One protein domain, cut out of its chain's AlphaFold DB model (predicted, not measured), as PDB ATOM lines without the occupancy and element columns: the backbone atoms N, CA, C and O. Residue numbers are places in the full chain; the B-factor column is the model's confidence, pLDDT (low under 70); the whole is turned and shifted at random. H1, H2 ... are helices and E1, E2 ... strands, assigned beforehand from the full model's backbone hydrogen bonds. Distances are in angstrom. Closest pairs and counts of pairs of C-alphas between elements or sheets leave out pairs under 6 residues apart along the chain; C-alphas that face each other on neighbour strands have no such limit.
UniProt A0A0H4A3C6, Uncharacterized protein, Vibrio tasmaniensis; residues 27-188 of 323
ATOM      1  N   GLY A  27     218.137 148.495 231.008       68.31
ATOM      2  CA  GLY A  27     219.344 148.668 230.200       68.31
ATOM      3  C   GLY A  27     219.089 148.487 228.703       68.31
ATOM      4  O   GLY A  27     219.609 149.265 227.907       68.31
ATOM      5  N   MET A  28     218.253 147.516 228.319       71.81
ATOM      6  CA  MET A  28     217.835 147.316 226.927       71.81
ATOM      7  C   MET A  28     216.989 148.487 226.417       71.81
ATOM      8  O   MET A  28     217.266 149.008 225.341       71.81
ATOM      9  N   GLU A  29     216.011 148.962 227.194       70.56
ATOM     10  CA  GLU A  29     215.209 150.135 226.814       70.56
ATOM     11  C   GLU A  29     216.050 151.413 226.720       70.56
ATOM     12  O   GLU A  29     215.886 152.209 225.795       70.56
ATOM     13  N   TRP A  30     217.008 151.595 227.631       71.25
ATOM     14  CA  TRP A  30     217.940 152.719 227.595       71.25
ATOM     15  C   TRP A  30     218.868 152.661 226.376       71.25
ATOM     16  O   TRP A  30     219.061 153.673 225.701       71.25
ATOM     17  N   ALA A  31     219.411 151.484 226.052       68.19
ATOM     18  CA  ALA A  31     220.222 151.277 224.853       68.19
ATOM     19  C   ALA A  31     219.414 151.560 223.574       68.19
ATOM     20  O   ALA A  31     219.860 152.337 222.729       68.19
ATOM     21  N   ASN A  32     218.185 151.042 223.490       74.06
ATOM     22  CA  ASN A  32     217.262 151.309 222.386       74.06
ATOM     23  C   ASN A  32     216.921 152.804 222.274       74.06
ATOM     24  O   ASN A  32     216.817 153.343 221.172       74.06
ATOM     25  N   ALA A  33     216.748 153.506 223.397       71.81
ATOM     26  CA  ALA A  33     216.488 154.945 223.411       71.81
ATOM     27  C   ALA A  33     217.699 155.761 222.927       71.81
ATOM     28  O   ALA A  33     217.529 156.722 222.172       71.81
ATOM     29  N   LEU A  34     218.918 155.377 223.319       72.00
ATOM     30  CA  LEU A  34     220.152 156.008 222.848       72.00
ATOM     31  C   LEU A  34     220.343 155.822 221.339       72.00
ATOM     32  O   LEU A  34     220.639 156.791 220.639       72.00
ATOM     33  N   GLU A  35     220.120 154.613 220.830       72.62
ATOM     34  CA  GLU A  35     220.193 154.309 219.400       72.62
ATOM     35  C   GLU A  35     219.155 155.115 218.605       72.62
ATOM     36  O   GLU A  35     219.495 155.822 217.654       72.62
ATOM     37  N   LYS A  36     217.906 155.143 219.082       75.38
ATOM     38  CA  LYS A  36     216.828 155.963 218.511       75.38
ATOM     39  C   LYS A  36     217.141 157.463 218.510       75.38
ATOM     40  O   LYS A  36     216.701 158.181 217.609       75.38
ATOM     41  N   ASN A  37     217.869 157.965 219.504       77.00
ATOM     42  CA  ASN A  37     218.295 159.364 219.544       77.00
ATOM     43  C   ASN A  37     219.445 159.638 218.569       77.00
ATOM     44  O   ASN A  37     219.435 160.665 217.893       77.00
ATOM     45  N   LYS A  38     220.401 158.712 218.446       78.75
ATOM     46  CA  LYS A  38     221.495 158.814 217.476       78.75
ATOM     47  C   LYS A  38     220.960 158.860 216.042       78.75
ATOM     48  O   LYS A  38     221.290 159.790 215.311       78.75
ATOM     49  N   VAL A  39     220.054 157.948 215.691       79.44
ATOM     50  CA  VAL A  39     219.439 157.903 214.355       79.44
ATOM     51  C   VAL A  39     218.629 159.171 214.061       79.44
ATOM     52  O   VAL A  39     218.711 159.727 212.967       79.44
ATOM     53  N   LYS A  40     217.903 159.712 215.050       80.12
ATOM     54  CA  LYS A  40     217.225 161.015 214.910       80.12
ATOM     55  C   LYS A  40     218.204 162.155 214.623       80.12
ATOM     56  O   LYS A  40     217.914 163.003 213.781       80.12
ATOM     57  N   ASN A  41     219.345 162.186 215.307       82.88
ATOM     58  CA  ASN A  41     220.363 163.215 215.101       82.88
ATOM     59  C   ASN A  41     221.012 163.108 213.714       82.88
ATOM     60  O   ASN A  41     221.236 164.132 213.067       82.88
ATOM     61  N   GLU A  42     221.271 161.892 213.234       83.25
ATOM     62  CA  GLU A  42     221.809 161.637 211.892       83.25
ATOM     63  C   GLU A  42     220.810 162.035 210.798       83.25
ATOM     64  O   GLU A  42     221.167 162.806 209.901       83.25
ATOM     65  N   ALA A  43     219.538 161.642 210.934       85.44
ATOM     66  CA  ALA A  43     218.463 162.056 210.032       85.44
ATOM     67  C   ALA A  43     218.275 163.585 210.025       85.44
ATOM     68  O   ALA A  43     218.110 164.191 208.965       85.44
ATOM     69  N   ASN A  44     218.380 164.244 211.186       88.00
ATOM     70  CA  ASN A  44     218.335 165.704 211.286       88.00
ATOM     71  C   ASN A  44     219.554 166.373 210.631       88.00
ATOM     72  O   ASN A  44     219.430 167.403 209.968       88.00
ATOM     73  N   SER A  45     220.746 165.792 210.776       88.38
ATOM     74  CA  SER A  45     221.944 166.278 210.089       88.38
ATOM     75  C   SER A  45     221.795 166.170 208.569       88.38
ATOM     76  O   SER A  45     222.141 167.110 207.853       88.38
ATOM     77  N   PHE A  46     221.244 165.060 208.073       89.94
ATOM     78  CA  PHE A  46     220.979 164.877 206.648       89.94
ATOM     79  C   PHE A  46     219.896 165.828 206.125       89.94
ATOM     80  O   PHE A  46     220.085 166.463 205.090       89.94
ATOM     81  N   TYR A  47     218.812 166.015 206.877       90.88
ATOM     82  CA  TYR A  47     217.778 167.007 206.581       90.88
ATOM     83  C   TYR A  47     218.368 168.414 206.396       90.88
ATOM     84  O   TYR A  47     218.126 169.063 205.378       90.88
ATOM     85  N   ASN A  48     219.212 168.868 207.329       91.06
ATOM     86  CA  ASN A  48     219.862 170.178 207.228       91.06
ATOM     87  C   ASN A  48     220.837 170.263 206.047       91.06
ATOM     88  O   ASN A  48     220.930 171.303 205.398       91.06
ATOM     89  N   HIS A  49     221.529 169.169 205.731       90.88
ATOM     90  CA  HIS A  49     222.394 169.095 204.558       90.88
ATOM     91  C   HIS A  49     221.603 169.251 203.247       90.88
ATOM     92  O   HIS A  49     222.002 170.036 202.387       90.88
ATOM     93  N   VAL A  50     220.443 168.599 203.117       91.50
ATOM     94  CA  VAL A  50     219.554 168.750 201.950       91.50
ATOM     95  C   VAL A  50     218.967 170.160 201.864       91.50
ATOM     96  O   VAL A  50     218.908 170.736 200.776       91.50
ATOM     97  N   LEU A  51     218.584 170.763 202.995       91.56
ATOM     98  CA  LEU A  51     218.142 172.161 203.025       91.56
ATOM     99  C   LEU A  51     219.232 173.125 202.551       91.56
ATOM    100  O   LEU A  51     218.944 174.030 201.766       91.56
ATOM    101  N   PHE A  52     220.469 172.922 203.002       91.56
ATOM    102  CA  PHE A  52     221.607 173.721 202.567       91.56
ATOM    103  C   PHE A  52     221.863 173.546 201.066       91.56
ATOM    104  O   PHE A  52     221.985 174.535 200.351       91.56
ATOM    105  N   LEU A  53     221.847 172.311 200.552       92.12
ATOM    106  CA  LEU A  53     221.988 172.043 199.118       92.12
ATOM    107  C   LEU A  53     220.898 172.747 198.291       92.12
ATOM    108  O   LEU A  53     221.199 173.383 197.281       92.12
ATOM    109  N   ARG A  54     219.641 172.702 198.749       91.56
ATOM    110  CA  ARG A  54     218.527 173.437 198.131       91.56
ATOM    111  C   ARG A  54     218.787 174.943 198.107       91.56
ATOM    112  O   ARG A  54     218.549 175.592 197.092       91.56
ATOM    113  N   GLN A  55     219.277 175.502 199.210       91.19
ATOM    114  CA  GLN A  55     219.626 176.919 199.292       91.19
ATOM    115  C   GLN A  55     220.731 177.286 198.293       91.19
ATOM    116  O   GLN A  55     220.623 178.317 197.633       91.19
ATOM    117  N   GLN A  56     221.742 176.432 198.119       92.50
ATOM    118  CA  GLN A  56     222.811 176.665 197.143       92.50
ATOM    119  C   GLN A  56     222.333 176.561 195.694       92.50
ATOM    120  O   GLN A  56     222.746 177.358 194.855       92.50
ATOM    121  N   LEU A  57     221.394 175.658 195.398       92.44
ATOM    122  CA  LEU A  57     220.724 175.626 194.095       92.44
ATOM    123  C   LEU A  57     219.961 176.930 193.823       92.44
ATOM    124  O   LEU A  57     220.069 177.480 192.729       92.44
ATOM    125  N   HIS A  58     219.255 177.475 194.818       90.69
ATOM    126  CA  HIS A  58     218.601 178.779 194.679       90.69
ATOM    127  C   HIS A  58     219.601 179.925 194.487       90.69
ATOM    128  O   HIS A  58     219.388 180.776 193.618       90.69
ATOM    129  N   ALA A  59     220.710 179.933 195.230       89.81
ATOM    130  CA  ALA A  59     221.771 180.924 195.067       89.81
ATOM    131  C   ALA A  59     222.371 180.876 193.650       89.81
ATOM    132  O   ALA A  59     222.480 181.916 192.998       89.81
ATOM    133  N   TYR A  60     222.639 179.676 193.124       92.88
ATOM    134  CA  TYR A  60     223.086 179.484 191.743       92.88
ATOM    135  C   TYR A  60     222.076 180.056 190.742       92.88
ATOM    136  O   TYR A  60     222.442 180.861 189.884       92.88
ATOM    137  N   THR A  61     220.791 179.700 190.870       91.06
ATOM    138  CA  THR A  61     219.751 180.200 189.953       91.06
ATOM    139  C   THR A  61     219.606 181.720 190.009       91.06
ATOM    140  O   THR A  61     219.407 182.351 188.973       91.06
ATOM    141  N   THR A  62     219.779 182.316 191.193       87.56
ATOM    142  CA  THR A  62     219.765 183.772 191.394       87.56
ATOM    143  C   THR A  62     220.913 184.438 190.644       87.56
ATOM    144  O   THR A  62     220.683 185.370 189.879       87.56
ATOM    145  N   MET A  63     222.140 183.925 190.796       87.94
ATOM    146  CA  MET A  63     223.304 184.452 190.078       87.94
ATOM    147  C   MET A  63     223.109 184.345 188.561       87.94
ATOM    148  O   MET A  63     223.368 185.293 187.827       87.94
ATOM    149  N   ARG A  64     222.624 183.201 188.063       89.44
ATOM    150  CA  ARG A  64     222.367 183.023 186.624       89.44
ATOM    151  C   ARG A  64     221.310 183.998 186.123       89.44
ATOM    152  O   ARG A  64     221.490 184.584 185.063       89.44
ATOM    153  N   TYR A  65     220.249 184.225 186.888       86.19
ATOM    154  CA  TYR A  65     219.256 185.234 186.539       86.19
ATOM    155  C   TYR A  65     219.870 186.641 186.435       86.19
ATOM    156  O   TYR A  65     219.653 187.328 185.440       86.19
ATOM    157  N   GLN A  66     220.710 187.034 187.398       81.69
ATOM    158  CA  GLN A  66     221.428 188.318 187.379       81.69
ATOM    159  C   GLN A  66     222.378 188.459 186.177       81.69
ATOM    160  O   GLN A  66     222.580 189.560 185.676       81.69
ATOM    161  N   LEU A  67     222.916 187.348 185.666       83.00
ATOM    162  CA  LEU A  67     223.730 187.307 184.445       83.00
ATOM    163  C   LEU A  67     222.904 187.366 183.142       83.00
ATOM    164  O   LEU A  67     223.470 187.228 182.059       83.00
ATOM    165  N   GLY A  68     221.582 187.548 183.220       79.94
ATOM    166  CA  GLY A  68     220.698 187.707 182.062       79.94
ATOM    167  C   GLY A  68     220.068 186.411 181.543       79.94
ATOM    168  O   GLY A  68     219.429 186.423 180.490       79.94
ATOM    169  N   PHE A  69     220.210 185.289 182.256       85.31
ATOM    170  CA  PHE A  69     219.519 184.052 181.888       85.31
ATOM    171  C   PHE A  69     218.028 184.142 182.234       85.31
ATOM    172  O   PHE A  69     217.641 184.549 183.329       85.31
ATOM    173  N   GLY A  70     217.167 183.734 181.299       83.38
ATOM    174  CA  GLY A  70     215.719 183.826 181.477       83.38
ATOM    175  C   GLY A  70     215.188 182.826 182.509       83.38
ATOM    176  O   GLY A  70     215.596 181.667 182.523       83.38
ATOM    177  N   VAL A  71     214.194 183.231 183.311       86.44
ATOM    178  CA  VAL A  71     213.573 182.374 184.350       86.44
ATOM    179  C   VAL A  71     212.944 181.085 183.813       86.44
ATOM    180  O   VAL A  71     212.784 180.126 184.555       86.44
ATOM    181  N   ASN A  72     212.580 181.046 182.529       88.56
ATOM    182  CA  ASN A  72     211.975 179.877 181.885       88.56
ATOM    183  C   ASN A  72     212.990 179.047 181.079       88.56
ATOM    184  O   ASN A  72     212.580 178.196 180.298       88.56
ATOM    185  N   GLN A  73     214.295 179.305 181.200       89.06
ATOM    186  CA  GLN A  73     215.336 178.564 180.482       89.06
ATOM    187  C   GLN A  73     215.915 177.455 181.364       89.06
ATOM    188  O   GLN A  73     216.111 177.650 182.558       89.06
ATOM    189  N   SER A  74     216.254 176.303 180.781       92.19
ATOM    190  CA  SER A  74     216.900 175.204 181.517       92.19
ATOM    191  C   SER A  74     218.269 175.603 182.080       92.19
ATOM    192  O   SER A  74     218.644 175.178 183.166       92.19
ATOM    193  N   THR A  75     218.980 176.487 181.380       92.88
ATOM    194  CA  THR A  75     220.330 176.978 181.703       92.88
ATOM    195  C   THR A  75     220.420 177.859 182.954       92.88
ATOM    196  O   THR A  75     221.521 178.301 183.304       92.88
ATOM    197  N   ILE A  76     219.284 178.166 183.593       92.19
ATOM    198  CA  ILE A  76     219.248 178.851 184.891       92.19
ATOM    199  C   ILE A  76     219.652 177.912 186.035       92.19
ATOM    200  O   ILE A  76     220.196 178.365 187.039       92.19
ATOM    201  N   TYR A  77     219.432 176.607 185.866       94.81
ATOM    202  CA  TYR A  77     219.853 175.567 186.799       94.81
ATOM    203  C   TYR A  77     221.247 175.049 186.430       94.81
ATOM    204  O   TYR A  77     221.625 175.097 185.254       94.81
ATOM    205  N   PRO A  78     222.026 174.536 187.400       94.75
ATOM    206  CA  PRO A  78     223.256 173.836 187.065       94.75
ATOM    207  C   PRO A  78     222.915 172.584 186.251       94.75
ATOM    208  O   PRO A  78     221.912 171.929 186.492       94.75
ATOM    209  N   SER A  79     223.745 172.240 185.273       93.19
ATOM    210  CA  SER A  79     223.549 171.035 184.451       93.19
ATOM    211  C   SER A  79     223.819 169.738 185.223       93.19
ATOM    212  O   SER A  79     223.226 168.707 184.920       93.19
ATOM    213  N   ILE A  80     224.691 169.809 186.232       93.38
ATOM    214  CA  ILE A  80     225.060 168.727 187.152       93.38
ATOM    215  C   ILE A  80     225.330 169.325 188.538       93.38
ATOM    216  O   ILE A  80     225.804 170.456 188.640       93.38
ATOM    217  N   LEU A  81     225.087 168.570 189.614       91.69
ATOM    218  CA  LEU A  81     225.262 169.071 190.988       91.69
ATOM    219  C   LEU A  81     226.693 169.519 191.311       91.69
ATOM    220  O   LEU A  81     226.878 170.434 192.112       91.69
ATOM    221  N   SER A  82     227.707 168.911 190.690       91.56
ATOM    222  CA  SER A  82     229.110 169.264 190.932       91.56
ATOM    223  C   SER A  82     229.460 170.701 190.530       91.56
ATOM    224  O   SER A  82     230.419 171.243 191.069       91.56
ATOM    225  N   GLN A  83     228.661 171.350 189.671       93.00
ATOM    226  CA  GLN A  83     228.831 172.765 189.305       93.00
ATOM    227  C   GLN A  83     228.552 173.738 190.455       93.00
ATOM    228  O   GLN A  83     228.849 174.923 190.332       93.00
ATOM    229  N   LEU A  84     227.984 173.264 191.566       91.81
ATOM    230  CA  LEU A  84     227.863 174.072 192.775       91.81
ATOM    231  C   LEU A  84     229.214 174.258 193.479       91.81
ATOM    232  O   LEU A  84     229.352 175.178 194.277       91.81
ATOM    233  N   VAL A  85     230.204 173.404 193.210       92.56
ATOM    234  CA  VAL A  85     231.513 173.434 193.872       92.56
ATOM    235  C   VAL A  85     232.537 174.171 192.992       92.56
ATOM    236  O   VAL A  85     232.622 173.861 191.804       92.56
ATOM    237  N   PRO A  86     233.376 175.068 193.551       91.12
ATOM    238  CA  PRO A  86     233.429 175.485 194.958       91.12
ATOM    239  C   PRO A  86     232.553 176.704 195.292       91.12
ATOM    240  O   PRO A  86     232.407 177.028 196.467       91.12
ATOM    241  N   ASP A  87     232.002 177.379 194.283       91.00
ATOM    242  CA  ASP A  87     231.497 178.752 194.419       91.00
ATOM    243  C   ASP A  87     230.258 178.875 195.319       91.00
ATOM    244  O   ASP A  87     230.102 179.861 196.035       91.00
ATOM    245  N   PHE A  88     229.390 177.862 195.317       91.81
ATOM    246  CA  PHE A  88     228.169 177.819 196.129       91.81
ATOM    247  C   PHE A  88     228.251 176.762 197.233       91.81
ATOM    248  O   PHE A  88     227.666 176.900 198.303       91.81
ATOM    249  N   TYR A  89     228.993 175.687 196.993       92.25
ATOM    250  CA  TYR A  89     229.143 174.580 197.918       92.25
ATOM    251  C   TYR A  89     230.634 174.347 198.205       92.25
ATOM    252  O   TYR A  89     231.384 174.028 197.279       92.25
ATOM    253  N   PRO A  90     231.084 174.438 199.471       89.44
ATOM    254  CA  PRO A  90     232.491 174.259 199.812       89.44
ATOM    255  C   PRO A  90     233.034 172.895 199.379       89.44
ATOM    256  O   PRO A  90     232.421 171.852 199.626       89.44
ATOM    257  N   ALA A  91     234.220 172.890 198.769       91.06
ATOM    258  CA  ALA A  91     234.910 171.647 198.453       91.06
ATOM    259  C   ALA A  91     235.221 170.867 199.744       91.06
ATOM    260  O   ALA A  91     235.695 171.434 200.726       91.06
ATOM    261  N   CYS A  92     234.963 169.558 199.733       91.62
ATOM    262  CA  CYS A  92     235.195 168.678 200.876       91.62
ATOM    263  C   CYS A  92     236.128 167.535 200.469       91.62
ATOM    264  O   CYS A  92     235.777 166.705 199.625       91.62
ATOM    265  N   SER A  93     237.334 167.513 201.042       92.00
ATOM    266  CA  SER A  93     238.307 166.450 200.788       92.00
ATOM    267  C   SER A  93     237.875 165.143 201.466       92.00
ATOM    268  O   SER A  93     237.097 165.151 202.420       92.00
ATOM    269  N   LYS A  94     238.392 163.993 201.003       90.25
ATOM    270  CA  LYS A  94     238.121 162.699 201.660       90.25
ATOM    271  C   LYS A  94     238.584 162.702 203.120       90.25
ATOM    272  O   LYS A  94     237.829 162.278 203.984       90.25
ATOM    273  N   ALA A  95     239.774 163.244 203.380       92.06
ATOM    274  CA  ALA A  95     240.341 163.325 204.722       92.06
ATOM    275  C   ALA A  95     239.500 164.217 205.650       92.06
ATOM    276  O   ALA A  95     239.252 163.851 206.795       92.06
ATOM    277  N   ASP A  96     239.011 165.361 205.160       91.38
ATOM    278  CA  ASP A  96     238.166 166.252 205.964       91.38
ATOM    279  C   ASP A  96     236.767 165.671 206.202       91.38
ATOM    280  O   ASP A  96     236.195 165.884 207.271       91.38
ATOM    281  N   ASN A  97     236.233 164.900 205.250       91.06
ATOM    282  CA  ASN A  97     234.981 164.166 205.423       91.06
ATOM    283  C   ASN A  97     235.109 163.047 206.469       91.06
ATOM    284  O   ASN A  97     234.286 162.948 207.374       91.06
ATOM    285  N   GLU A  98     236.167 162.234 206.384       88.69
ATOM    286  CA  GLU A  98     236.465 161.167 207.353       88.69
ATOM    287  C   GLU A  98     236.740 161.728 208.756       88.69
ATOM    288  O   GLU A  98     236.344 161.128 209.754       88.69
ATOM    289  N   ALA A  99     237.339 162.921 208.844       89.56
ATOM    290  CA  ALA A  99     237.527 163.657 210.093       89.56
ATOM    291  C   ALA A  99     236.263 164.400 210.584       89.56
ATOM    292  O   ALA A  99     236.321 165.079 211.609       89.56
ATOM    293  N   GLY A 100     235.138 164.321 209.860       84.25
ATOM    294  CA  GLY A 100     233.865 164.948 210.229       84.25
ATOM    295  C   GLY A 100     233.831 166.478 210.118       84.25
ATOM    296  O   GLY A 100     232.942 167.110 210.687       84.25
ATOM    297  N   ARG A 101     234.783 167.093 209.405       87.56
ATOM    298  CA  ARG A 101     234.895 168.558 209.255       87.56
ATOM    299  C   ARG A 101     233.961 169.124 208.188       87.56
ATOM    300  O   ARG A 101     233.577 170.288 208.268       87.56
ATOM    301  N   CYS A 102     233.608 168.326 207.186       89.69
ATOM    302  CA  CYS A 102     232.708 168.720 206.106       89.69
ATOM    303  C   CYS A 102     231.922 167.518 205.573       89.69
ATOM    304  O   CYS A 102     232.257 166.372 205.857       89.69
ATOM    305  N   LYS A 103     230.877 167.793 204.785       89.50
ATOM    306  CA  LYS A 103     230.117 166.781 204.041       89.50
ATOM    307  C   LYS A 103     230.107 167.138 202.550       89.50
ATOM    308  O   LYS A 103     229.694 168.257 202.223       89.50
ATOM    309  N   PRO A 104     230.528 166.232 201.648       92.06
ATOM    310  CA  PRO A 104     230.368 166.392 200.206       92.06
ATOM    311  C   PRO A 104     228.906 166.632 199.823       92.06
ATOM    312  O   PRO A 104     228.010 166.069 200.446       92.06
ATOM    313  N   TYR A 105     228.670 167.412 198.766       90.62
ATOM    314  CA  TYR A 105     227.321 167.773 198.299       90.62
ATOM    315  C   TYR A 105     226.434 166.568 197.943       90.62
ATOM    316  O   TYR A 105     225.214 166.681 197.939       90.62
ATOM    317  N   ASN A 106     227.039 165.426 197.603       92.12
ATOM    318  CA  ASN A 106     226.337 164.217 197.195       92.12
ATOM    319  C   ASN A 106     226.292 163.138 198.281       92.12
ATOM    320  O   ASN A 106     225.941 162.004 197.973       92.12
ATOM    321  N   GLN A 107     226.679 163.429 199.522       90.62
ATOM    322  CA  GLN A 107     226.693 162.419 200.576       90.62
ATOM    323  C   GLN A 107     225.313 162.245 201.216       90.62
ATOM    324  O   GLN A 107     224.679 163.195 201.664       90.62
ATOM    325  N   THR A 108     224.888 160.993 201.336       88.38
ATOM    326  CA  THR A 108     223.714 160.571 202.112       88.38
ATOM    327  C   THR A 108     224.172 159.663 203.260       88.38
ATOM    328  O   THR A 108     225.296 159.154 203.202       88.38
ATOM    329  N   PRO A 109     223.353 159.430 204.300       85.00
ATOM    330  CA  PRO A 109     223.724 158.519 205.388       85.00
ATOM    331  C   PRO A 109     224.007 157.084 204.912       85.00
ATOM    332  O   PRO A 109     224.842 156.393 205.483       85.00
ATOM    333  N   TRP A 110     223.378 156.668 203.812       83.25
ATOM    334  CA  TRP A 110     223.428 155.309 203.263       83.25
ATOM    335  C   TRP A 110     224.184 155.202 201.928       83.25
ATOM    336  O   TRP A 110     224.120 154.175 201.255       83.25
ATOM    337  N   GLY A 111     224.906 156.243 201.504       85.94
ATOM    338  CA  GLY A 111     225.645 156.216 200.240       85.94
ATOM    339  C   GLY A 111     225.825 157.586 199.602       85.94
ATOM    340  O   GLY A 111     226.006 158.591 200.291       85.94
ATOM    341  N   LYS A 112     225.775 157.640 198.268       89.38
ATOM    342  CA  LYS A 112     225.927 158.882 197.503       89.38
ATOM    343  C   LYS A 112     224.805 159.080 196.493       89.38
ATOM    344  O   LYS A 112     224.327 158.122 195.893       89.38
ATOM    345  N   ILE A 113     224.461 160.341 196.278       90.62
ATOM    346  CA  ILE A 113     223.664 160.808 195.148       90.62
ATOM    347  C   ILE A 113     224.546 160.728 193.898       90.62
ATOM    348  O   ILE A 113     225.668 161.244 193.883       90.62
ATOM    349  N   ASN A 114     224.067 160.056 192.855       90.75
ATOM    350  CA  ASN A 114     224.776 159.976 191.581       90.75
ATOM    351  C   ASN A 114     224.416 161.174 190.703       90.75
ATOM    352  O   ASN A 114     223.337 161.744 190.836       90.75
ATOM    353  N   ASP A 115     225.254 161.489 189.718       87.25
ATOM    354  CA  ASP A 115     224.979 162.596 188.790       87.25
ATOM    355  C   ASP A 115     223.653 162.418 188.031       87.25
ATOM    356  O   ASP A 115     222.982 163.395 187.721       87.25
ATOM    357  N   ARG A 116     223.238 161.167 187.784       90.12
ATOM    358  CA  ARG A 116     221.953 160.823 187.145       90.12
ATOM    359  C   ARG A 116     220.733 161.034 188.038       90.12
ATOM    360  O   ARG A 116     219.621 161.088 187.523       90.12
ATOM    361  N   ASP A 117     220.936 161.109 189.350       93.00
ATOM    362  CA  ASP A 117     219.860 161.339 190.311       93.00
ATOM    363  C   ASP A 117     219.479 162.839 190.358       93.00
ATOM    364  O   ASP A 117     218.490 163.211 190.979       93.00
ATOM    365  N   TYR A 118     220.222 163.703 189.655       95.25
ATOM    366  CA  TYR A 118     219.872 165.096 189.405       95.25
ATOM    367  C   TYR A 118     219.498 165.316 187.938       95.25
ATOM    368  O   TYR A 118     220.204 164.880 187.028       95.25
ATOM    369  N   ARG A 119     218.400 166.031 187.692       95.25
ATOM    370  CA  ARG A 119     217.949 166.360 186.334       95.25
ATOM    371  C   ARG A 119     217.223 167.694 186.277       95.25
ATOM    372  O   ARG A 119     216.617 168.140 187.247       95.25
ATOM    373  N   ILE A 120     217.219 168.286 185.089       95.12
ATOM    374  CA  ILE A 120     216.385 169.440 184.759       95.12
ATOM    375  C   ILE A 120     215.173 168.924 183.985       95.12
ATOM    376  O   ILE A 120     215.320 168.212 182.992       95.12
ATOM    377  N   VAL A 121     213.977 169.277 184.444       93.94
ATOM    378  CA  VAL A 121     212.707 168.792 183.900       93.94
ATOM    379  C   VAL A 121     211.898 169.966 183.371       93.94
ATOM    380  O   VAL A 121     211.712 170.966 184.066       93.94
ATOM    381  N   GLY A 122     211.414 169.842 182.136       93.56
ATOM    382  CA  GLY A 122     210.451 170.771 181.554       93.56
ATOM    383  C   GLY A 122     209.054 170.558 182.135       93.56
ATOM    384  O   GLY A 122     208.607 169.421 182.278       93.56
ATOM    385  N   VAL A 123     208.361 171.642 182.469       91.81
ATOM    386  CA  VAL A 123     207.015 171.630 183.050       91.81
ATOM    387  C   VAL A 123     206.070 172.443 182.168       91.81
ATOM    388  O   VAL A 123     206.413 173.543 181.730       91.81
ATOM    389  N   GLY A 124     204.874 171.902 181.925       90.94
ATOM    390  CA  GLY A 124     203.893 172.496 181.013       90.94
ATOM    391  C   GLY A 124     204.263 172.328 179.535       90.94
ATOM    392  O   GLY A 124     205.274 171.708 179.201       90.94
ATOM    393  N   GLY A 125     203.438 172.882 178.649       88.38
ATOM    394  CA  GLY A 125     203.656 172.853 177.202       88.38
ATOM    395  C   GLY A 125     203.780 171.450 176.588       88.38
ATOM    396  O   GLY A 125     203.062 170.515 176.946       88.38
ATOM    397  N   THR A 126     204.691 171.318 175.618       87.81
ATOM    398  CA  THR A 126     205.022 170.044 174.948       87.81
ATOM    399  C   THR A 126     206.417 169.571 175.364       87.81
ATOM    400  O   THR A 126     207.248 170.412 175.703       87.81
ATOM    401  N   PRO A 127     206.754 168.269 175.272       82.44
ATOM    402  CA  PRO A 127     208.089 167.779 175.641       82.44
ATOM    403  C   PRO A 127     209.248 168.488 174.919       82.44
ATOM    404  O   PRO A 127     210.310 168.688 175.500       82.44
ATOM    405  N   SER A 128     209.042 168.911 173.668       85.44
ATOM    406  CA  SER A 128     210.017 169.671 172.873       85.44
ATOM    407  C   SER A 128     210.022 171.177 173.156       85.44
ATOM    408  O   SER A 128     210.952 171.873 172.757       85.44
ATOM    409  N   LYS A 129     208.973 171.700 173.801       88.69
ATOM    410  CA  LYS A 129     208.824 173.116 174.145       88.69
ATOM    411  C   LYS A 129     208.060 173.256 175.471       88.69
ATOM    412  O   LYS A 129     206.850 173.505 175.442       88.69
ATOM    413  N   PRO A 130     208.746 173.051 176.608       92.38
ATOM    414  CA  PRO A 130     208.168 173.261 177.931       92.38
ATOM    415  C   PRO A 130     207.876 174.742 178.191       92.38
ATOM    416  O   PRO A 130     208.561 175.610 177.642       92.38
ATOM    417  N   ASP A 131     206.904 175.037 179.057       90.69
ATOM    418  CA  ASP A 131     206.580 176.420 179.445       90.69
ATOM    419  C   ASP A 131     207.657 177.012 180.369       90.69
ATOM    420  O   ASP A 131     207.982 178.200 180.302       90.69
ATOM    421  N   PHE A 132     208.217 176.175 181.245       91.75
ATOM    422  CA  PHE A 132     209.347 176.493 182.113       91.75
ATOM    423  C   PHE A 132     210.096 175.218 182.513       91.75
ATOM    424  O   PHE A 132     209.683 174.108 182.180       91.75
ATOM    425  N   TYR A 133     211.200 175.373 183.244       93.25
ATOM    426  CA  TYR A 133     211.980 174.256 183.773       93.25
ATOM    427  C   TYR A 133     212.031 174.307 185.297       93.25
ATOM    428  O   TYR A 133     211.923 175.380 185.892       93.25
ATOM    429  N   ARG A 134     212.224 173.143 185.914       93.50
ATOM    430  CA  ARG A 134     212.596 172.983 187.323       93.50
ATOM    431  C   ARG A 134     213.739 171.984 187.441       93.50
ATOM    432  O   ARG A 134     213.888 171.128 186.569       93.50
ATOM    433  N   ALA A 135     214.506 172.050 188.520       94.94
ATOM    434  CA  ALA A 135     215.453 170.986 188.839       94.94
ATOM    435  C   ALA A 135     214.818 169.961 189.785       94.94
ATOM    436  O   ALA A 135     214.037 170.312 190.669       94.94
ATOM    437  N   GLU A 136     215.155 168.691 189.597       95.19
ATOM    438  CA  GLU A 136     214.733 167.581 190.447       95.19
ATOM    439  C   GLU A 136     215.964 166.831 190.949       95.19
ATOM    440  O   GLU A 136     216.881 166.537 190.179       95.19
ATOM    441  N   LEU A 137     215.971 166.548 192.248       94.81
ATOM    442  CA  LEU A 137     216.998 165.776 192.928       94.81
ATOM    443  C   LEU A 137     216.350 164.562 193.589       94.81
ATOM    444  O   LEU A 137     215.596 164.713 194.550       94.81
ATOM    445  N   ASP A 138     216.669 163.375 193.094       93.88
ATOM    446  CA  ASP A 138     216.189 162.118 193.646       93.88
ATOM    447  C   ASP A 138     217.135 161.613 194.738       93.88
ATOM    448  O   ASP A 138     218.333 161.407 194.546       93.88
ATOM    449  N   ILE A 139     216.569 161.377 195.913       91.88
ATOM    450  CA  ILE A 139     217.240 160.829 197.082       91.88
ATOM    451  C   ILE A 139     216.650 159.442 197.308       91.88
ATOM    452  O   ILE A 139     215.523 159.295 197.784       91.88
ATOM    453  N   LYS A 140     217.407 158.411 196.938       90.56
ATOM    454  CA  LYS A 140     217.028 157.010 197.169       90.56
ATOM    455  C   LYS A 140     217.022 156.744 198.665       90.56
ATOM    456  O   LYS A 140     217.980 157.129 199.325       90.56
ATOM    457  N   LEU A 141     215.982 156.105 199.189       86.69
ATOM    458  CA  LEU A 141     215.914 155.712 200.596       86.69
ATOM    459  C   LEU A 141     216.474 154.297 200.798       86.69
ATOM    460  O   LEU A 141     216.499 153.508 199.846       86.69
ATOM    461  N   PRO A 142     216.888 153.937 202.027       83.56
ATOM    462  CA  PRO A 142     217.233 152.556 202.344       83.56
ATOM    463  C   PRO A 142     216.027 151.622 202.122       83.56
ATOM    464  O   PRO A 142     214.880 152.085 202.195       83.56
ATOM    465  N   PRO A 143     216.249 150.322 201.834       80.81
ATOM    466  CA  PRO A 143     215.177 149.382 201.512       80.81
ATOM    467  C   PRO A 143     214.085 149.356 202.586       80.81
ATOM    468  O   PRO A 143     214.371 149.215 203.771       80.81
ATOM    469  N   ALA A 144     212.818 149.450 202.172       75.00
ATOM    470  CA  ALA A 144     211.686 149.520 203.102       75.00
ATOM    471  C   ALA A 144     211.522 148.264 203.984       75.00
ATOM    472  O   ALA A 144     210.951 148.352 205.065       75.00
ATOM    473  N   ASN A 145     212.041 147.121 203.527       77.44
ATOM    474  CA  ASN A 145     211.936 145.829 204.210       77.44
ATOM    475  C   ASN A 145     213.160 145.501 205.082       77.44
ATOM    476  O   ASN A 145     213.234 144.402 205.628       77.44
ATOM    477  N   ASP A 146     214.137 146.407 205.178       79.75
ATOM    478  CA  ASP A 146     215.321 146.203 206.009       79.75
ATOM    479  C   ASP A 146     215.067 146.725 207.432       79.75
ATOM    480  O   ASP A 146     214.981 147.934 207.671       79.75
ATOM    481  N   GLU A 147     214.937 145.803 208.389       74.81
ATOM    482  CA  GLU A 147     214.699 146.132 209.800       74.81
ATOM    483  C   GLU A 147     215.844 146.965 210.407       74.81
ATOM    484  O   GLU A 147     215.595 147.723 211.343       74.81
ATOM    485  N   ALA A 148     217.063 146.922 209.847       75.81
ATOM    486  CA  ALA A 148     218.184 147.740 210.318       75.81
ATOM    487  C   ALA A 148     217.983 149.245 210.052       75.81
ATOM    488  O   ALA A 148     218.456 150.078 210.822       75.81
ATOM    489  N   TYR A 149     217.250 149.603 208.992       77.94
ATOM    490  CA  TYR A 149     217.068 150.995 208.557       77.94
ATOM    491  C   TYR A 149     215.648 151.523 208.745       77.94
ATOM    492  O   TYR A 149     215.373 152.686 208.450       77.94
ATOM    493  N   LYS A 150     214.731 150.701 209.256       80.19
ATOM    494  CA  LYS A 150     213.314 151.044 209.425       80.19
ATOM    495  C   LYS A 150     213.100 152.347 210.193       80.19
ATOM    496  O   LYS A 150     212.397 153.239 209.721       80.19
ATOM    497  N   TYR A 151     213.769 152.495 211.335       78.31
ATOM    498  CA  TYR A 151     213.642 153.690 212.167       78.31
ATOM    499  C   TYR A 151     214.310 154.926 211.533       78.31
ATOM    500  O   TYR A 151     213.783 156.034 211.628       78.31
ATOM    501  N   GLU A 152     215.435 154.750 210.831       80.81
ATOM    502  CA  GLU A 152     216.093 155.832 210.084       80.81
ATOM    503  C   GLU A 152     215.234 156.317 208.912       80.81
ATOM    504  O   GLU A 152     215.087 157.523 208.695       80.81
ATOM    505  N   ARG A 153     214.603 155.384 208.195       85.06
ATOM    506  CA  ARG A 153     213.665 155.667 207.109       85.06
ATOM    507  C   ARG A 153     212.458 156.447 207.615       85.06
ATOM    508  O   ARG A 153     212.120 157.476 207.036       85.06
ATOM    509  N   GLU A 154     211.833 156.003 208.705       84.38
ATOM    510  CA  GLU A 154     210.700 156.704 209.323       84.38
ATOM    511  C   GLU A 154     211.088 158.114 209.795       84.38
ATOM    512  O   GLU A 154     210.377 159.083 209.511       84.38
ATOM    513  N   ALA A 155     212.243 158.257 210.454       85.12
ATOM    514  CA  ALA A 155     212.753 159.553 210.899       85.12
ATOM    515  C   ALA A 155     213.045 160.495 209.717       85.12
ATOM    516  O   ALA A 155     212.677 161.673 209.759       85.12
ATOM    517  N   THR A 156     213.647 159.974 208.645       86.62
ATOM    518  CA  THR A 156     213.925 160.719 207.410       86.62
ATOM    519  C   THR A 156     212.629 161.176 206.760       86.62
ATOM    520  O   THR A 156     212.474 162.367 206.512       86.62
ATOM    521  N   LEU A 157     211.670 160.275 206.539       87.25
ATOM    522  CA  LEU A 157     210.378 160.610 205.936       87.25
ATOM    523  C   LEU A 157     209.631 161.667 206.757       87.25
ATOM    524  O   LEU A 157     209.123 162.641 206.199       87.25
ATOM    525  N   SER A 158     209.624 161.526 208.085       87.81
ATOM    526  CA  SER A 158     208.996 162.495 208.986       87.81
ATOM    527  C   SER A 158     209.627 163.885 208.870       87.81
ATOM    528  O   SER A 158     208.911 164.882 208.770       87.81
ATOM    529  N   LEU A 159     210.958 163.979 208.835       87.25
ATOM    530  CA  LEU A 159     211.651 165.259 208.674       87.25
ATOM    531  C   LEU A 159     211.456 165.839 207.273       87.25
ATOM    532  O   LEU A 159     211.153 167.022 207.135       87.25
ATOM    533  N   PHE A 160     211.582 165.011 206.239       88.81
ATOM    534  CA  PHE A 160     211.527 165.440 204.845       88.81
ATOM    535  C   PHE A 160     210.127 165.899 204.447       88.81
ATOM    536  O   PHE A 160     210.020 166.840 203.672       88.81
ATOM    537  N   SER A 161     209.067 165.359 205.061       86.94
ATOM    538  CA  SER A 161     207.692 165.855 204.886       86.94
ATOM    539  C   SER A 161     207.514 167.345 205.223       86.94
ATOM    540  O   SER A 161     206.567 167.976 204.762       86.94
ATOM    541  N   LYS A 162     208.437 167.930 206.002       87.69
ATOM    542  CA  LYS A 162     208.448 169.358 206.349       87.69
ATOM    543  C   LYS A 162     209.077 170.233 205.264       87.69
ATOM    544  O   LYS A 162     208.981 171.455 205.356       87.69
ATOM    545  N   ILE A 163     209.751 169.643 204.274       85.75
ATOM    546  CA  ILE A 163     210.378 170.364 203.166       85.75
ATOM    547  C   ILE A 163     209.313 170.624 202.089       85.75
ATOM    548  O   ILE A 163     208.758 169.674 201.538       85.75
ATOM    549  N   PRO A 164     209.038 171.893 201.735       83.38
ATOM    550  CA  PRO A 164     208.181 172.212 200.599       83.38
ATOM    551  C   PRO A 164     208.702 171.614 199.289       83.38
ATOM    552  O   PRO A 164     209.913 171.501 199.092       83.38
ATOM    553  N   SER A 165     207.779 171.289 198.381       86.44
ATOM    554  CA  SER A 165     208.077 170.756 197.042       86.44
ATOM    555  C   SER A 165     208.844 169.424 197.042       86.44
ATOM    556  O   SER A 165     209.511 169.076 196.066       86.44
ATOM    557  N   ILE A 166     208.720 168.646 198.119       90.06
ATOM    558  CA  ILE A 166     209.190 167.267 198.169       90.06
ATOM    559  C   ILE A 166     208.092 166.314 197.697       90.06
ATOM    560  O   ILE A 166     206.916 166.502 198.013       90.06
ATOM    561  N   VAL A 167     208.465 165.285 196.945       90.88
ATOM    562  CA  VAL A 167     207.549 164.221 196.529       90.88
ATOM    563  C   VAL A 167     208.130 162.887 196.938       90.88
ATOM    564  O   VAL A 167     209.278 162.585 196.629       90.88
ATOM    565  N   PHE A 168     207.326 162.102 197.641       89.06
ATOM    566  CA  PHE A 168     207.668 160.736 197.983       89.06
ATOM    567  C   PHE A 168     207.041 159.787 196.963       89.06
ATOM    568  O   PHE A 168     205.830 159.820 196.749       89.06
ATOM    569  N   ASP A 169     207.874 158.961 196.338       87.94
ATOM    570  CA  ASP A 169     207.446 157.868 195.474       87.94
ATOM    571  C   ASP A 169     207.684 156.553 196.218       87.94
ATOM    572  O   ASP A 169     208.813 156.077 196.371       87.94
ATOM    573  N   GLU A 170     206.586 156.001 196.729       83.19
ATOM    574  CA  GLU A 170     206.586 154.782 197.528       83.19
ATOM    575  C   GLU A 170     206.997 153.553 196.711       83.19
ATOM    576  O   GLU A 170     207.721 152.701 197.223       83.19
ATOM    577  N   ALA A 171     206.606 153.486 195.434       84.00
ATOM    578  CA  ALA A 171     206.878 152.337 194.573       84.00
ATOM    579  C   ALA A 171     208.372 152.211 194.251       84.00
ATOM    580  O   ALA A 171     208.917 151.107 194.247       84.00
ATOM    581  N   ASN A 172     209.043 153.343 194.023       84.94
ATOM    582  CA  ASN A 172     210.478 153.385 193.736       84.94
ATOM    583  C   ASN A 172     211.346 153.664 194.979       84.94
ATOM    584  O   ASN A 172     212.570 153.743 194.865       84.94
ATOM    585  N   ASN A 173     210.728 153.803 196.159       87.38
ATOM    586  CA  ASN A 173     211.376 154.109 197.438       87.38
ATOM    587  C   ASN A 173     212.356 155.297 197.341       87.38
ATOM    588  O   ASN A 173     213.510 155.226 197.776       87.38
ATOM    589  N   LEU A 174     211.889 156.393 196.738       89.69
ATOM    590  CA  LEU A 174     212.682 157.597 196.502       89.69
ATOM    591  C   LEU A 174     211.963 158.851 196.992       89.69
ATOM    592  O   LEU A 174     210.735 158.927 197.040       89.69
ATOM    593  N   ILE A 175     212.762 159.851 197.349       91.44
ATOM    594  CA  ILE A 175     212.301 161.200 197.642       91.44
ATOM    595  C   ILE A 175     212.829 162.133 196.557       91.44
ATOM    596  O   ILE A 175     214.034 162.331 196.453       91.44
ATOM    597  N   THR A 176     211.942 162.756 195.790       94.31
ATOM    598  CA  THR A 176     212.309 163.794 194.824       94.31
ATOM    599  C   THR A 176     212.149 165.167 195.460       94.31
ATOM    600  O   THR A 176     211.034 165.619 195.726       94.31
ATOM    601  N   LEU A 177     213.263 165.865 195.667       93.25
ATOM    602  CA  LEU A 177     213.265 167.289 195.977       93.25
ATOM    603  C   LEU A 177     213.122 168.082 194.675       93.25
ATOM    604  O   LEU A 177     213.965 167.971 193.784       93.25
ATOM    605  N   ARG A 178     212.082 168.913 194.574       93.38
ATOM    606  CA  ARG A 178     211.891 169.819 193.437       93.38
ATOM    607  C   ARG A 178     212.367 171.219 193.795       93.38
ATOM    608  O   ARG A 178     211.996 171.773 194.828       93.38
ATOM    609  N   ILE A 179     213.179 171.790 192.917       91.69
ATOM    610  CA  ILE A 179     213.626 173.174 192.971       91.69
ATOM    611  C   ILE A 179     212.872 173.895 191.865       91.69
ATOM    612  O   ILE A 179     213.268 173.868 190.696       91.69
ATOM    613  N   ASP A 180     211.739 174.470 192.250       88.62
ATOM    614  CA  ASP A 180     210.830 175.142 191.331       88.62
ATOM    615  C   ASP A 180     211.470 176.387 190.701       88.62
ATOM    616  O   ASP A 180     212.549 176.848 191.099       88.62
ATOM    617  N   ARG A 181     210.808 176.910 189.664       85.19
ATOM    618  CA  ARG A 181     211.229 178.129 188.972       85.19
ATOM    619  C   ARG A 181     211.430 179.262 189.986       85.19
ATOM    620  O   ARG A 181     210.539 179.463 190.812       85.19
ATOM    621  N   PRO A 182     212.527 180.039 189.895       76.81
ATOM    622  CA  PRO A 182     212.665 181.276 190.653       76.81
ATOM    623  C   PRO A 182     211.404 182.137 190.493       76.81
ATOM    624  O   PRO A 182     210.938 182.370 189.372       76.81
ATOM    625  N   ASP A 183     210.804 182.553 191.610       68.38
ATOM    626  CA  ASP A 183     209.574 183.343 191.570       68.38
ATOM    627  C   ASP A 183     209.851 184.746 191.002       68.38
ATOM    628  O   ASP A 183     210.979 185.244 191.027       68.38
ATOM    629  N   LYS A 184     208.804 185.430 190.530       57.78
ATOM    630  CA  LYS A 184     208.867 186.812 190.026       57.78
ATOM    631  C   LYS A 184     209.454 187.799 191.041       57.78
ATOM    632  O   LYS A 184     209.807 188.904 190.649       57.78
ATOM    633  N   ALA A 185     209.602 187.399 192.306       57.75
ATOM    634  CA  ALA A 185     210.335 188.133 193.326       57.75
ATOM    635  C   ALA A 185     211.730 188.597 192.859       57.75
ATOM    636  O   ALA A 185     212.095 189.742 193.106       57.75
ATOM    637  N   PHE A 186     212.460 187.764 192.107       58.66
ATOM    638  CA  PHE A 186     213.772 188.135 191.554       58.66
ATOM    639  C   PHE A 186     213.693 189.237 190.491       58.66
ATOM    640  O   PHE A 186     214.642 189.993 190.314       58.66
ATOM    641  N   ALA A 187     212.558 189.370 189.799       57.22
ATOM    642  CA  ALA A 187     212.364 190.438 188.828       57.22
ATOM    643  C   ALA A 187     212.194 191.812 189.492       57.22
ATOM    644  O   ALA A 187     212.457 192.813 188.835       57.22
ATOM    645  N   TYR A 188     211.796 191.876 190.769       59.34
ATOM    646  CA  TYR A 188     211.616 193.149 191.473       59.34
ATOM    647  C   TYR A 188     212.936 193.810 191.896       59.34
ATOM    648  O   TYR A 188     212.944 195.022 192.072       59.34
TER     649      TYR A 188
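What this domain is: This is residues 27 to 188 of the 323 residues of an uncharacterized protein of Vibrio tasmaniensis (UniProt A0A0H4A3C6). One very long helix, H1, makes the longest axis, and a strongly twisted sheet of four strands covers part of its length, with H4 packed on H1 nearer its beginning. Residues 67 to 117, mostly loop with the short helices H2 and H3, form a loose side part, while residues 27 to 34 of H1 stick out from the body. The printed part has 162 residues with five named helices and four named strands, in the order H1 H2 H3 E1 E2 H4 E3 E4 H5, and its class is mixed, helices and strands. The sheet, E1 E2 E4 E3, is antiparallel throughout. The whole is elongated, spanning 62 by 36 by 29 A, and only just compact, close to loose, with a radius of gyration of the C-alphas of 17.8 A.

How they stand to each other: H1, residues 27 to 66, is on the sheet of E1, residues 118 to 123, E2, residues 132 to 140, E4, residues 174 to 179, and E3, residues 166 to 169. They make two layers, a helix on one face of a sheet. H1 has a height over the sheet of 10.4 A, from a local plane of only just enough C-alphas, 6; it runs along the strands, at 25 degrees to E4 on the local plane. The closest C-alphas of H1 and E4 are those of Arg 54 and Ile 179, 7.1 A apart. H2, residues 81 to 84, only just touches H1, with 3 pairs of C-alphas within 8 A; the closest are those of Gln 56 and Leu 84, 7.2 A apart. H3, residues 94 to 98, is apart from H1. E1 and E2 form a hairpin, with N 121 and O 134 at 2.8 A. Between E2 and E4, N 137 and O 177 are 2.9 A apart. H4, residues 150 to 160, touches H1, closest at the C-alphas of Ala 43 and Thr 156, 5.4 A, at a steep tilt of 36 degrees, only just past shallow, the same way; it only grazes the sheet, with residues 156 to 160. E2, H4 and E3 form a split strand-helix-strand unit, two strands running the same way with E4 between them; its crossover is right-handed. E3 and E4 form a hairpin, with N 167 and O 176 at 2.9 A. H5, residues 185 to 188, is close to H1 but not clearly touching, the closest C-alphas being those of Thr 62 and Phe 186, 7.4 A apart. In H1, H3 and H4 every O i to N i+4 pair is within hydrogen-bond range; H2 and H5 are too short for one.

Where its parts are: H1 begins at C-alpha 27, (219.344, 148.668, 230.200), and ends at C-alpha 66, (221.428, 188.318, 187.379), 58.4 A away. H2 and H3 measure 5.9 A and 6.1 A. E1 is 15.8 A long, E2 25.8 A, H4 15.2 A, E3 9.9 A and E4 16.0 A. H5, 5.5 A long, ends at C-alpha 188, (211.616, 193.149, 191.473).

The domain as a whole: The C-alphas of Gly 27 and Lys 129 are the two farthest apart, 62.1 A. The printed part has no cut. The links H1 to H2 and H3 to E1 are long. The mean pLDDT of the printed part is 86.3, and residues 27, 31 and 183 to 188 are under 70.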